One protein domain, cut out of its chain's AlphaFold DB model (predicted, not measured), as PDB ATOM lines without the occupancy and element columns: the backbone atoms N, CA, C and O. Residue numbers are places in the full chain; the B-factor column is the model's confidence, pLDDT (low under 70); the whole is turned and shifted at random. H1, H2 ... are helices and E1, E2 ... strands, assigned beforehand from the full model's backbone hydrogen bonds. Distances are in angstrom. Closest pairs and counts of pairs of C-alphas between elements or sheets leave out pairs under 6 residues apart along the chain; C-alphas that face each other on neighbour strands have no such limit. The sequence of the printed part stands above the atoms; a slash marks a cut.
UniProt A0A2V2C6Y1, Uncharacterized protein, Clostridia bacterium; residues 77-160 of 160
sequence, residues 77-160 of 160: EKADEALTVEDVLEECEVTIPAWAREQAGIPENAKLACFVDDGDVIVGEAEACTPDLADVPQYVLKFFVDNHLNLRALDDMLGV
ATOM      1  N   GLU A  77     -43.971 -13.025 -24.735       86.75
ATOM      2  CA  GLU A  77     -43.760 -12.030 -25.782       86.75
ATOM      3  C   GLU A  77     -44.883 -12.096 -26.825       86.75
ATOM      4  O   GLU A  77     -45.498 -13.139 -27.041       86.75
ATOM      5  N   LYS A  78     -45.124 -10.995 -27.549       83.75
ATOM      6  CA  LYS A  78     -46.167 -10.940 -28.594       83.75
ATOM      7  C   LYS A  78     -45.988 -11.973 -29.705       83.75
ATOM      8  O   LYS A  78     -46.961 -12.346 -30.348       83.75
ATOM      9  N   ALA A  79     -44.745 -12.366 -29.976       80.44
ATOM     10  CA  ALA A  79     -44.441 -13.389 -30.970       80.44
ATOM     11  C   ALA A  79     -44.985 -14.766 -30.557       80.44
ATOM     12  O   ALA A  79     -45.327 -15.564 -31.425       80.44
ATOM     13  N   ASP A  80     -45.130 -14.990 -29.251       82.12
ATOM     14  CA  ASP A  80     -45.471 -16.277 -28.655       82.12
ATOM     15  C   ASP A  80     -46.974 -16.384 -28.316       82.12
ATOM     16  O   ASP A  80     -47.463 -17.465 -28.007       82.12
ATOM     17  N   GLU A  81     -47.748 -15.292 -28.427       85.50
ATOM     18  CA  GLU A  81     -49.194 -15.262 -28.116       85.50
ATOM     19  C   GLU A  81     -50.036 -16.207 -28.994       85.50
ATOM     20  O   GLU A  81     -51.149 -16.571 -28.611       85.50
ATOM     21  N   ALA A  82     -49.529 -16.570 -30.176       87.94
ATOM     22  CA  ALA A  82     -50.203 -17.443 -31.135       87.94
ATOM     23  C   ALA A  82     -49.763 -18.915 -31.051       87.94
ATOM     24  O   ALA A  82     -50.301 -19.727 -31.804       87.94
ATOM     25  N   LEU A  83     -48.801 -19.245 -30.181       86.69
ATOM     26  CA  LEU A  83     -48.318 -20.614 -30.023       86.69
ATOM     27  C   LEU A  83     -49.421 -21.510 -29.460       86.69
ATOM     28  O   LEU A  83     -50.165 -21.128 -28.560       86.69
ATOM     29  N   THR A  84     -49.497 -22.725 -29.978       90.44
ATOM     30  CA  THR A  84     -50.284 -23.833 -29.442       90.44
ATOM     31  C   THR A  84     -49.397 -24.748 -28.599       90.44
ATOM     32  O   THR A  84     -48.174 -24.638 -28.622       90.44
ATOM     33  N   VAL A  85     -49.988 -25.677 -27.840       87.62
ATOM     34  CA  VAL A  85     -49.190 -26.678 -27.104       87.62
ATOM     35  C   VAL A  85     -48.390 -27.539 -28.081       87.62
ATOM     36  O   VAL A  85     -47.266 -27.924 -27.785       87.62
ATOM     37  N   GLU A  86     -48.960 -27.811 -29.252       88.62
ATOM     38  CA  GLU A  86     -48.297 -28.525 -30.331       88.62
ATOM     39  C   GLU A  86     -47.091 -27.748 -30.867       88.62
ATOM     40  O   GLU A  86     -46.043 -28.360 -31.009       88.62
ATOM     41  N   ASP A  87     -47.194 -26.429 -31.070       87.31
ATOM     42  CA  ASP A  87     -46.054 -25.600 -31.510       87.31
ATOM     43  C   ASP A  87     -44.930 -25.555 -30.457       87.31
ATOM     44  O   ASP A  87     -43.756 -25.432 -30.789       87.31
ATOM     45  N   VAL A  88     -45.281 -25.654 -29.171       84.19
ATOM     46  CA  VAL A  88     -44.324 -25.646 -28.048       84.19
ATOM     47  C   VAL A  88     -43.579 -26.971 -27.933       84.19
ATOM     48  O   VAL A  88     -42.399 -26.993 -27.593       84.19
ATOM     49  N   LEU A  89     -44.282 -28.074 -28.185       83.88
ATOM     50  CA  LEU A  89     -43.726 -29.424 -28.159       83.88
ATOM     51  C   LEU A  89     -43.171 -29.860 -29.518       83.88
ATOM     52  O   LEU A  89     -42.656 -30.973 -29.630       83.88
ATOM     53  N   GLU A  90     -43.304 -29.028 -30.551       81.00
ATOM     54  CA  GLU A  90     -42.751 -29.314 -31.863       81.00
ATOM     55  C   GLU A  90     -41.227 -29.358 -31.748       81.00
ATOM     56  O   GLU A  90     -40.557 -28.362 -31.465       81.00
ATOM     57  N   GLU A  91     -40.661 -30.545 -31.958       63.69
ATOM     58  CA  GLU A  91     -39.219 -30.681 -32.071       63.69
ATOM     59  C   GLU A  91     -38.775 -29.908 -33.314       63.69
ATOM     60  O   GLU A  91     -39.103 -30.270 -34.446       63.69
ATOM     61  N   CYS A  92     -38.011 -28.832 -33.121       59.53
ATOM     62  CA  CYS A  92     -37.329 -28.182 -34.232       59.53
ATOM     63  C   CYS A  92     -36.396 -29.211 -34.890       59.53
ATOM     64  O   CYS A  92     -35.332 -29.521 -34.349       59.53
ATOM     65  N   GLU A  93     -36.764 -29.733 -36.065       59.69
ATOM     66  CA  GLU A  93     -35.902 -30.635 -36.832       59.69
ATOM     67  C   GLU A  93     -34.666 -29.876 -37.349       59.69
ATOM     68  O   GLU A  93     -34.615 -29.376 -38.475       59.69
ATOM     69  N   VAL A  94     -33.621 -29.790 -36.526       68.94
ATOM     70  CA  VAL A  94     -32.315 -29.274 -36.943       68.94
ATOM     71  C   VAL A  94     -31.455 -30.440 -37.414       68.94
ATOM     72  O   VAL A  94     -30.909 -31.215 -36.629       68.94
ATOM     73  N   THR A  95     -31.287 -30.553 -38.731       77.12
ATOM     74  CA  THR A  95     -30.365 -31.538 -39.306       77.12
ATOM     75  C   THR A  95     -28.933 -31.006 -39.262       77.12
ATOM     76  O   THR A  95     -28.548 -30.160 -40.071       77.12
ATOM     77  N   ILE A  96     -28.113 -31.530 -38.346       84.00
ATOM     78  CA  ILE A  96     -26.672 -31.243 -38.311       84.00
ATOM     79  C   ILE A  96     -25.942 -32.191 -39.281       84.00
ATOM     80  O   ILE A  96     -26.081 -33.412 -39.155       84.00
ATOM     81  N   PRO A  97     -25.118 -31.682 -40.217       88.69
ATOM     82  CA  PRO A  97     -24.301 -32.524 -41.086       88.69
ATOM     83  C   PRO A  97     -23.390 -33.483 -40.305       88.69
ATOM     84  O   PRO A  97     -22.785 -33.097 -39.303       88.69
ATOM     85  N   ALA A  98     -23.204 -34.705 -40.816       90.19
ATOM     86  CA  ALA A  98     -22.395 -35.740 -40.159       90.19
ATOM     87  C   ALA A  98     -20.959 -35.285 -39.834       90.19
ATOM     88  O   ALA A  98     -20.460 -35.569 -38.751       90.19
ATOM     89  N   TRP A  99     -20.326 -34.520 -40.733       92.19
ATOM     90  CA  TRP A  99     -18.974 -33.991 -40.515       92.19
ATOM     91  C   TRP A  99     -18.901 -33.041 -39.309       92.19
ATOM     92  O   TRP A  99     -17.915 -33.052 -38.578       92.19
ATOM     93  N   ALA A 100     -19.944 -32.236 -39.083       91.12
ATOM     94  CA  ALA A 100     -19.992 -31.281 -37.981       91.12
ATOM     95  C   ALA A 100     -20.253 -32.005 -36.655       91.12
ATOM     96  O   ALA A 100     -19.615 -31.693 -35.654       91.12
ATOM     97  N   ARG A 101     -21.125 -33.024 -36.670       89.12
ATOM     98  CA  ARG A 101     -21.362 -33.896 -35.510       89.12
ATOM     99  C   ARG A 101     -20.099 -34.636 -35.078       89.12
ATOM    100  O   ARG A 101     -19.767 -34.608 -33.900       89.12
ATOM    101  N   GLU A 102     -19.373 -35.237 -36.022       90.44
ATOM    102  CA  GLU A 102     -18.120 -35.945 -35.734       90.44
ATOM    103  C   GLU A 102     -17.075 -35.003 -35.123       90.44
ATOM    104  O   GLU A 102     -16.464 -35.330 -34.107       90.44
ATOM    105  N   GLN A 103     -16.915 -33.803 -35.690       91.81
ATOM    106  CA  GLN A 103     -15.967 -32.813 -35.182       91.81
ATOM    107  C   GLN A 103     -16.352 -32.273 -33.794       91.81
ATOM    108  O   GLN A 103     -15.466 -31.970 -32.995       91.81
ATOM    109  N   ALA A 104     -17.651 -32.165 -33.507       88.56
ATOM    110  CA  ALA A 104     -18.173 -31.758 -32.204       88.56
ATOM    111  C   ALA A 104     -18.226 -32.909 -31.177       88.56
ATOM    112  O   ALA A 104     -18.457 -32.654 -30.000       88.56
ATOM    113  N   GLY A 105     -18.009 -34.160 -31.601       89.31
ATOM    114  CA  GLY A 105     -18.107 -35.341 -30.741       89.31
ATOM    115  C   GLY A 105     -19.539 -35.768 -30.397       89.31
ATOM    116  O   GLY A 105     -19.716 -36.518 -29.445       89.31
ATOM    117  N   ILE A 106     -20.545 -35.320 -31.157       87.81
ATOM    118  CA  ILE A 106     -21.971 -35.549 -30.876       87.81
ATOM    119  C   ILE A 106     -22.442 -36.870 -31.524       87.81
ATOM    120  O   ILE A 106     -22.353 -37.006 -32.751       87.81
ATOM    121  N   PRO A 107     -22.985 -37.835 -30.756       86.88
ATOM    122  CA  PRO A 107     -23.544 -39.079 -31.295       86.88
ATOM    123  C   PRO A 107     -24.737 -38.872 -32.247       86.88
ATOM    124  O   PRO A 107     -25.509 -37.928 -32.112       86.88
ATOM    125  N   GLU A 108     -24.960 -39.810 -33.177       82.69
ATOM    126  CA  GLU A 108     -26.036 -39.711 -34.186       82.69
ATOM    127  C   GLU A 108     -27.453 -39.624 -33.580       82.69
ATOM    128  O   GLU A 108     -28.311 -38.927 -34.121       82.69
ATOM    129  N   ASN A 109     -27.668 -40.262 -32.427       78.56
ATOM    130  CA  ASN A 109     -28.953 -40.299 -31.716       78.56
ATOM    131  C   ASN A 109     -28.951 -39.448 -30.435       78.56
ATOM    132  O   ASN A 109     -29.775 -39.676 -29.551       78.56
ATOM    133  N   ALA A 110     -27.990 -38.534 -30.283       79.69
ATOM    134  CA  ALA A 110     -27.961 -37.644 -29.133       79.69
ATOM    135  C   ALA A 110     -29.101 -36.622 -29.213       79.69
ATOM    136  O   ALA A 110     -29.368 -36.064 -30.282       79.69
ATOM    137  N   LYS A 111     -29.741 -36.355 -28.068       77.31
ATOM    138  CA  LYS A 111     -30.633 -35.202 -27.918       77.31
ATOM    139  C   LYS A 111     -29.794 -33.940 -28.107       77.31
ATOM    140  O   LYS A 111     -28.664 -33.876 -27.622       77.31
ATOM    141  N   LEU A 112     -30.318 -32.969 -28.845       80.69
ATOM    142  CA  LEU A 112     -29.618 -31.723 -29.128       80.69
ATOM    143  C   LEU A 112     -30.191 -30.592 -28.278       80.69
ATOM    144  O   LEU A 112     -31.400 -30.520 -28.089       80.69
ATOM    145  N   ALA A 113     -29.318 -29.707 -27.807       77.38
ATOM    146  CA  ALA A 113     -29.691 -28.430 -27.212       77.38
ATOM    147  C   ALA A 113     -29.320 -27.296 -28.173       77.38
ATOM    148  O   ALA A 113     -28.322 -27.389 -28.894       77.38
ATOM    149  N   CYS A 114     -30.120 -26.233 -28.176       78.19
ATOM    150  CA  CYS A 114     -29.943 -25.064 -29.029       78.19
ATOM    151  C   CYS A 114     -29.950 -23.804 -28.165       78.19
ATOM    152  O   CYS A 114     -30.862 -23.614 -27.365       78.19
ATOM    153  N   PHE A 115     -28.949 -22.943 -28.323       74.94
ATOM    154  CA  PHE A 115     -28.885 -21.660 -27.631       74.94
ATOM    155  C   PHE A 115     -28.369 -20.565 -28.558       74.94
ATOM    156  O   PHE A 115     -27.687 -20.829 -29.550       74.94
ATOM    157  N   VAL A 116     -28.731 -19.325 -28.233       78.44
ATOM    158  CA  VAL A 116     -28.328 -18.137 -28.985       78.44
ATOM    159  C   VAL A 116     -27.251 -17.400 -28.201       78.44
ATOM    160  O   VAL A 116     -27.486 -17.013 -27.058       78.44
ATOM    161  N   ASP A 117     -26.096 -17.180 -28.823       82.75
ATOM    162  CA  ASP A 117     -24.998 -16.382 -28.268       82.75
ATOM    163  C   ASP A 117     -24.516 -15.371 -29.314       82.75
ATOM    164  O   ASP A 117     -24.168 -15.749 -30.423       82.75
ATOM    165  N   ASP A 118     -24.570 -14.078 -28.989       87.31
ATOM    166  CA  ASP A 118     -24.181 -12.953 -29.867       87.31
ATOM    167  C   ASP A 118     -24.697 -13.033 -31.329       87.31
ATOM    168  O   ASP A 118     -24.051 -12.587 -32.277       87.31
ATOM    169  N   GLY A 119     -25.894 -13.600 -31.529       83.44
ATOM    170  CA  GLY A 119     -26.516 -13.773 -32.849       83.44
ATOM    171  C   GLY A 119     -26.147 -15.070 -33.581       83.44
ATOM    172  O   GLY A 119     -26.724 -15.340 -34.637       83.44
ATOM    173  N   ASP A 120     -25.262 -15.887 -33.014       85.50
ATOM    174  CA  ASP A 120     -24.983 -17.245 -33.465       85.50
ATOM    175  C   ASP A 120     -25.952 -18.243 -32.818       85.50
ATOM    176  O   ASP A 120     -26.289 -18.151 -31.637       85.50
ATOM    177  N   VAL A 121     -26.391 -19.227 -33.607       82.88
ATOM    178  CA  VAL A 121     -27.165 -20.377 -33.121       82.88
ATOM    179  C   VAL A 121     -26.199 -21.531 -32.896       82.88
ATOM    180  O   VAL A 121     -25.649 -22.086 -33.850       82.88
ATOM    181  N   ILE A 122     -25.991 -21.889 -31.634       84.81
ATOM    182  CA  ILE A 122     -25.077 -22.954 -31.237       84.81
ATOM    183  C   ILE A 122     -25.904 -24.193 -30.915       84.81
ATOM    184  O   ILE A 122     -26.816 -24.150 -30.091       84.81
ATOM    185  N   VAL A 123     -25.571 -25.304 -31.576       84.50
ATOM    186  CA  VAL A 123     -26.237 -26.593 -31.378       84.50
ATOM    187  C   VAL A 123     -25.225 -27.608 -30.862       84.50
ATOM    188  O   VAL A 123     -24.183 -27.823 -31.484       84.50
ATOM    189  N   GLY A 124     -25.534 -28.221 -29.724       83.38
ATOM    190  CA  GLY A 124     -24.670 -29.173 -29.028       83.38
ATOM    191  C   GLY A 124     -25.423 -30.418 -28.571       83.38
ATOM    192  O   GLY A 124     -26.646 -30.476 -28.667       83.38
ATOM    193  N   GLU A 125     -24.695 -31.416 -28.068       82.88
ATOM    194  CA  GLU A 125     -25.304 -32.512 -27.306       82.88
ATOM    195  C   GLU A 125     -25.945 -31.932 -26.038       82.88
ATOM    196  O   GLU A 125     -25.292 -31.211 -25.285       82.88
ATOM    197  N   ALA A 126     -27.230 -32.213 -25.829       74.94
ATOM    198  CA  ALA A 126     -27.915 -31.862 -24.594       74.94
ATOM    199  C   ALA A 126     -27.347 -32.701 -23.445       74.94
ATOM    200  O   ALA A 126     -27.077 -33.895 -23.615       74.94
ATOM    201  N   GLU A 127     -27.205 -32.107 -22.259       67.50
ATOM    202  CA  GLU A 127     -26.879 -32.890 -21.072       67.50
ATOM    203  C   GLU A 127     -27.984 -33.932 -20.845       67.50
ATOM    204  O   GLU A 127     -29.170 -33.619 -20.722       67.50
ATOM    205  N   ALA A 128     -27.600 -35.208 -20.836       59.91
ATOM    206  CA  ALA A 128     -28.544 -36.287 -20.608       59.91
ATOM    207  C   ALA A 128     -29.200 -36.096 -19.227       59.91
ATOM    208  O   ALA A 128     -28.503 -36.114 -18.215       59.91
ATOM    209  N   CYS A 129     -30.532 -35.961 -19.215       62.72
ATOM    210  CA  CYS A 129     -31.402 -35.761 -18.044       62.72
ATOM    211  C   CYS A 129     -31.673 -34.319 -17.572       62.72
ATOM    212  O   CYS A 129     -32.177 -34.180 -16.458       62.72
ATOM    213  N   THR A 130     -31.435 -33.267 -18.362       74.19
ATOM    214  CA  THR A 130     -32.040 -31.954 -18.050       74.19
ATOM    215  C   THR A 130     -33.540 -31.987 -18.368       74.19
ATOM    216  O   THR A 130     -33.873 -32.260 -19.528       74.19
ATOM    217  N   PRO A 131     -34.434 -31.759 -17.384       82.88
ATOM    218  CA  PRO A 131     -35.862 -31.663 -17.653       82.88
ATOM    219  C   PRO A 131     -36.155 -30.498 -18.603       82.88
ATOM    220  O   PRO A 131     -35.530 -29.447 -18.476       82.88
ATOM    221  N   ASP A 132     -37.095 -30.678 -19.526       85.06
ATOM    222  CA  ASP A 132     -37.541 -29.629 -20.451       85.06
ATOM    223  C   ASP A 132     -39.072 -29.570 -20.561       85.06
ATOM    224  O   ASP A 132     -39.804 -30.294 -19.875       85.06
ATOM    225  N   LEU A 133     -39.590 -28.690 -21.422       89.94
ATOM    226  CA  LEU A 133     -41.035 -28.558 -21.633       89.94
ATOM    227  C   LEU A 133     -41.731 -29.864 -22.056       89.94
ATOM    228  O   LEU A 133     -42.931 -29.990 -21.809       89.94
ATOM    229  N   ALA A 134     -41.031 -30.849 -22.632       87.50
ATOM    230  CA  ALA A 134     -41.630 -32.143 -22.963       87.50
ATOM    231  C   ALA A 134     -41.892 -33.009 -21.718       87.50
ATOM    232  O   ALA A 134     -42.771 -33.876 -21.745       87.50
ATOM    233  N   ASP A 135     -41.191 -32.748 -20.612       87.94
ATOM    234  CA  ASP A 135     -41.430 -33.385 -19.314       87.94
ATOM    235  C   ASP A 135     -42.600 -32.742 -18.540       87.94
ATOM    236  O   ASP A 135     -43.094 -33.299 -17.551       87.94
ATOM    237  N   VAL A 136     -43.088 -31.577 -18.983       92.44
ATOM    238  CA  VAL A 136     -44.200 -30.862 -18.346       92.44
ATOM    239  C   VAL A 136     -45.545 -31.468 -18.776       92.44
ATOM    240  O   VAL A 136     -45.814 -31.626 -19.969       92.44
ATOM    241  N   PRO A 137     -46.471 -31.764 -17.839       92.56
ATOM    242  CA  PRO A 137     -47.795 -32.263 -18.195       92.56
ATOM    243  C   PRO A 137     -48.536 -31.333 -19.167       92.56
ATOM    244  O   PRO A 137     -48.641 -30.131 -18.934       92.56
ATOM    245  N   GLN A 138     -49.158 -31.900 -20.207       92.69
ATOM    246  CA  GLN A 138     -49.826 -31.123 -21.267       92.69
ATOM    247  C   GLN A 138     -50.859 -30.106 -20.757       92.69
ATOM    248  O   GLN A 138     -51.010 -29.039 -21.342       92.69
ATOM    249  N   TYR A 139     -51.573 -30.401 -19.665       92.00
ATOM    250  CA  TYR A 139     -52.551 -29.459 -19.109       92.00
ATOM    251  C   TYR A 139     -51.892 -28.203 -18.512       92.00
ATOM    252  O   TYR A 139     -52.508 -27.139 -18.511       92.00
ATOM    253  N   VAL A 140     -50.651 -28.314 -18.023       94.88
ATOM    254  CA  VAL A 140     -49.854 -27.185 -17.527       94.88
ATOM    255  C   VAL A 140     -49.408 -26.330 -18.707       94.88
ATOM    256  O   VAL A 140     -49.647 -25.127 -18.698       94.88
ATOM    257  N   LEU A 141     -48.864 -26.943 -19.762       94.62
ATOM    258  CA  LEU A 141     -48.501 -26.226 -20.993       94.62
ATOM    259  C   LEU A 141     -49.709 -25.512 -21.603       94.62
ATOM    260  O   LEU A 141     -49.635 -24.338 -21.953       94.62
ATOM    261  N   LYS A 142     -50.859 -26.194 -21.648       93.50
ATOM    262  CA  LYS A 142     -52.114 -25.609 -22.120       93.50
ATOM    263  C   LYS A 142     -52.531 -24.397 -21.294       93.50
ATOM    264  O   LYS A 142     -52.959 -23.403 -21.864       93.50
ATOM    265  N   PHE A 143     -52.396 -24.458 -19.970       93.50
ATOM    266  CA  PHE A 143     -52.665 -23.306 -19.117       93.50
ATOM    267  C   PHE A 143     -51.751 -22.123 -19.458       93.50
ATOM    268  O   PHE A 143     -52.229 -20.995 -19.516       93.50
ATOM    269  N   PHE A 144     -50.467 -22.366 -19.721       94.81
ATOM    270  CA  PHE A 144     -49.532 -21.311 -20.110       94.81
ATOM    271  C   PHE A 144     -49.904 -20.665 -21.444       94.81
ATOM    272  O   PHE A 144     -50.001 -19.442 -21.522       94.81
ATOM    273  N   VAL A 145     -50.186 -21.488 -22.452       93.38
ATOM    274  CA  VAL A 145     -50.628 -21.043 -23.778       93.38
ATOM    275  C   VAL A 145     -51.934 -20.248 -23.692       93.38
ATOM    276  O   VAL A 145     -51.987 -19.097 -24.123       93.38
ATOM    277  N   ASP A 146     -52.973 -20.821 -23.076       92.81
ATOM    278  CA  ASP A 146     -54.312 -20.222 -23.016       92.81
ATOM    279  C   ASP A 146     -54.325 -18.887 -22.237       92.81
ATOM    280  O   ASP A 146     -55.228 -18.071 -22.427       92.81
ATOM    281  N   ASN A 147     -53.342 -18.662 -21.356       92.19
ATOM    282  CA  ASN A 147     -53.210 -17.443 -20.550       92.19
ATOM    283  C   ASN A 147     -52.053 -16.531 -20.998       92.19
ATOM    284  O   ASN A 147     -51.757 -15.564 -20.295       92.19
ATOM    285  N   HIS A 148     -51.420 -16.802 -22.145       93.25
ATOM    286  CA  HIS A 148     -50.314 -16.008 -22.699       93.25
ATOM    287  C   HIS A 148     -49.157 -15.800 -21.700       93.25
ATOM    288  O   HIS A 148     -48.693 -14.681 -21.459       93.25
ATOM    289  N   LEU A 149     -48.713 -16.893 -21.077       94.50
ATOM    290  CA  LEU A 149     -47.636 -16.920 -20.084       94.50
ATOM    291  C   LEU A 149     -46.306 -17.352 -20.705       94.50
ATOM    292  O   LEU A 149     -46.266 -18.104 -21.676       94.50
ATOM    293  N   ASN A 150     -45.203 -16.875 -20.131       92.62
ATOM    294  CA  ASN A 150     -43.866 -17.084 -20.672       92.62
ATOM    295  C   ASN A 150     -43.379 -18.532 -20.482       92.62
ATOM    296  O   ASN A 150     -42.942 -18.921 -19.399       92.62
ATOM    297  N   LEU A 151     -43.421 -19.315 -21.560       91.44
ATOM    298  CA  LEU A 151     -42.943 -20.697 -21.585       91.44
ATOM    299  C   LEU A 151     -41.416 -20.818 -21.553       91.44
ATOM    300  O   LEU A 151     -40.919 -21.808 -21.032       91.44
ATOM    301  N   ARG A 152     -40.670 -19.815 -22.038       88.56
ATOM    302  CA  ARG A 152     -39.201 -19.808 -21.927       88.56
ATOM    303  C   ARG A 152     -38.769 -19.662 -20.473       88.56
ATOM    304  O   ARG A 152     -37.907 -20.392 -20.019       88.56
ATOM    305  N   ALA A 153     -39.435 -18.785 -19.722       91.50
ATOM    306  CA  ALA A 153     -39.185 -18.652 -18.288       91.50
ATOM    307  C   ALA A 153     -39.532 -19.939 -17.518       91.50
ATOM    308  O   ALA A 153     -38.864 -20.266 -16.541       91.50
ATOM    309  N   LEU A 154     -40.563 -20.674 -17.955       93.00
ATOM    310  CA  LEU A 154     -40.862 -21.996 -17.406       93.00
ATOM    311  C   LEU A 154     -39.739 -22.994 -17.709       93.00
ATOM    312  O   LEU A 154     -39.294 -23.669 -16.788       93.00
ATOM    313  N   ASP A 155     -39.278 -23.056 -18.958       89.12
ATOM    314  CA  ASP A 155     -38.182 -23.931 -19.393       89.12
ATOM    315  C   ASP A 155     -36.877 -23.636 -18.634       89.12
ATOM    316  O   ASP A 155     -36.256 -24.538 -18.075       89.12
ATOM    317  N   ASP A 156     -36.533 -22.355 -18.467       87.19
ATOM    318  CA  ASP A 156     -35.373 -21.917 -17.682       87.19
ATOM    319  C   ASP A 156     -35.431 -22.419 -16.229       87.19
ATOM    320  O   ASP A 156     -34.399 -22.760 -15.654       87.19
ATOM    321  N   MET A 157     -36.623 -22.486 -15.618       89.75
ATOM    322  CA  MET A 157     -36.798 -23.001 -14.252       89.75
ATOM    323  C   MET A 157     -36.653 -24.524 -14.147       89.75
ATOM    324  O   MET A 157     -36.387 -25.020 -13.050       89.75
ATOM    325  N   LEU A 158     -36.839 -25.266 -15.243       87.69
ATOM    326  CA  LEU A 158     -36.663 -26.723 -15.276       87.69
ATOM    327  C   LEU A 158     -35.182 -27.122 -15.271       87.69
ATOM    328  O   LEU A 158     -34.834 -28.172 -14.731       87.69
ATOM    329  N   GLY A 159     -34.320 -26.267 -15.827       72.69
ATOM    330  CA  GLY A 159     -32.874 -26.475 -15.919       72.69
ATOM    331  C   GLY A 159     -32.058 -26.117 -14.666       72.69
ATOM    332  O   GLY A 159     -30.828 -26.118 -14.747       72.69
ATOM    333  N   VAL A 160     -32.699 -25.783 -13.533       60.75
ATOM    334  CA  VAL A 160     -32.042 -25.329 -12.280       60.75
ATOM    335  C   VAL A 160     -31.853 -26.445 -11.253       60.75
ATOM    336  O   VAL A 160     -32.810 -27.209 -10.997       60.75
TER     337      VAL A 160
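This is residues 77 to 160 of the 160 residues of an uncharacterized protein of Clostridia bacterium (UniProt A0A2V2C6Y1). Three short helices, H1, H3 and H4, gather loosely at one end of an elongated shape; a hairpin of two strands, E1 and E2, stands away from them toward the other end, which H2 makes, and the tip of the hairpin, residues 116 to 121, sticks out. Two stretches with no named element span the gaps between these parts: residues 90 to 97 run from H1 at the one end to H2 at the other, and residues 126 to 137 run from the hairpin, after E2, back to H3. The printed part has 84 residues with four named helices and two named strands, in the order H1, H2, E1, E2, H3, H4; the sheet has the order E1 - E2 and is antiparallel. The class is mixed, helices and strands, with under half of the printed residues in named elements. The whole is only just loose, close to compact, with a radius of gyration of the C-alphas of 14.6 A and spans of 43 by 27 by 23 A.

Begin at Glu 77 and go on to C-alpha 85 at (-49.190, -26.678, -27.104), where H1 begins; it holds residues 85 to 89. H2 follows at residues 98 to 104, 9.8 A long. Find C-alpha 112 at (-29.618, -31.723, -29.128); from there E1 runs 16.0 A to residue 117. E2, residues 120 to 125, is 16.5 A long. H3, residues 138 to 146, runs 11.9 A, and H4, residues 151 to 158, runs 10.7 A to C-alpha 158 at (-36.663, -26.723, -15.276).

Look first at H1 and H3, which touch; their closest C-alphas, those of Val 85 and Lys 142, are 5.9 A apart. H3 and H4 only just touch, with 3 pairs of C-alphas within 8 A, and only at the corner by their link; the closest C-alphas, those of Phe 144 and Leu 151, are 6.8 A apart. They run opposite ways at a steep tilt of 38 degrees. H1 and H4 are only just apart, their closest C-alphas 8.3 A from each other. In the hairpin of E1 and E2, antiparallel at 153 degrees, find N 113 and O 124 at 2.9 A and N 120 and O 117 at 2.8 A, both within hydrogen-bond range. H2 touches no helix; its closest C-alpha to E2 is that of Ala 104, 7.7 A from that of Gly 124. In H1, H2, H3 and H4 every O i to N i+4 pair is within hydrogen-bond range.

The two C-alphas farthest apart, those of Trp 99 and Asn 147, are 42.9 A from each other. The printed part has no cut and ends at Val 160, the chain's last residue. The link from E2 to H3, 12 residues, is long; those from E1 to E2 and from H3 to H4 are tight. The mean pLDDT of the printed part of this model is 84.3; residues 91 to 94, residues 127 to 129 and residue 160 are under 70.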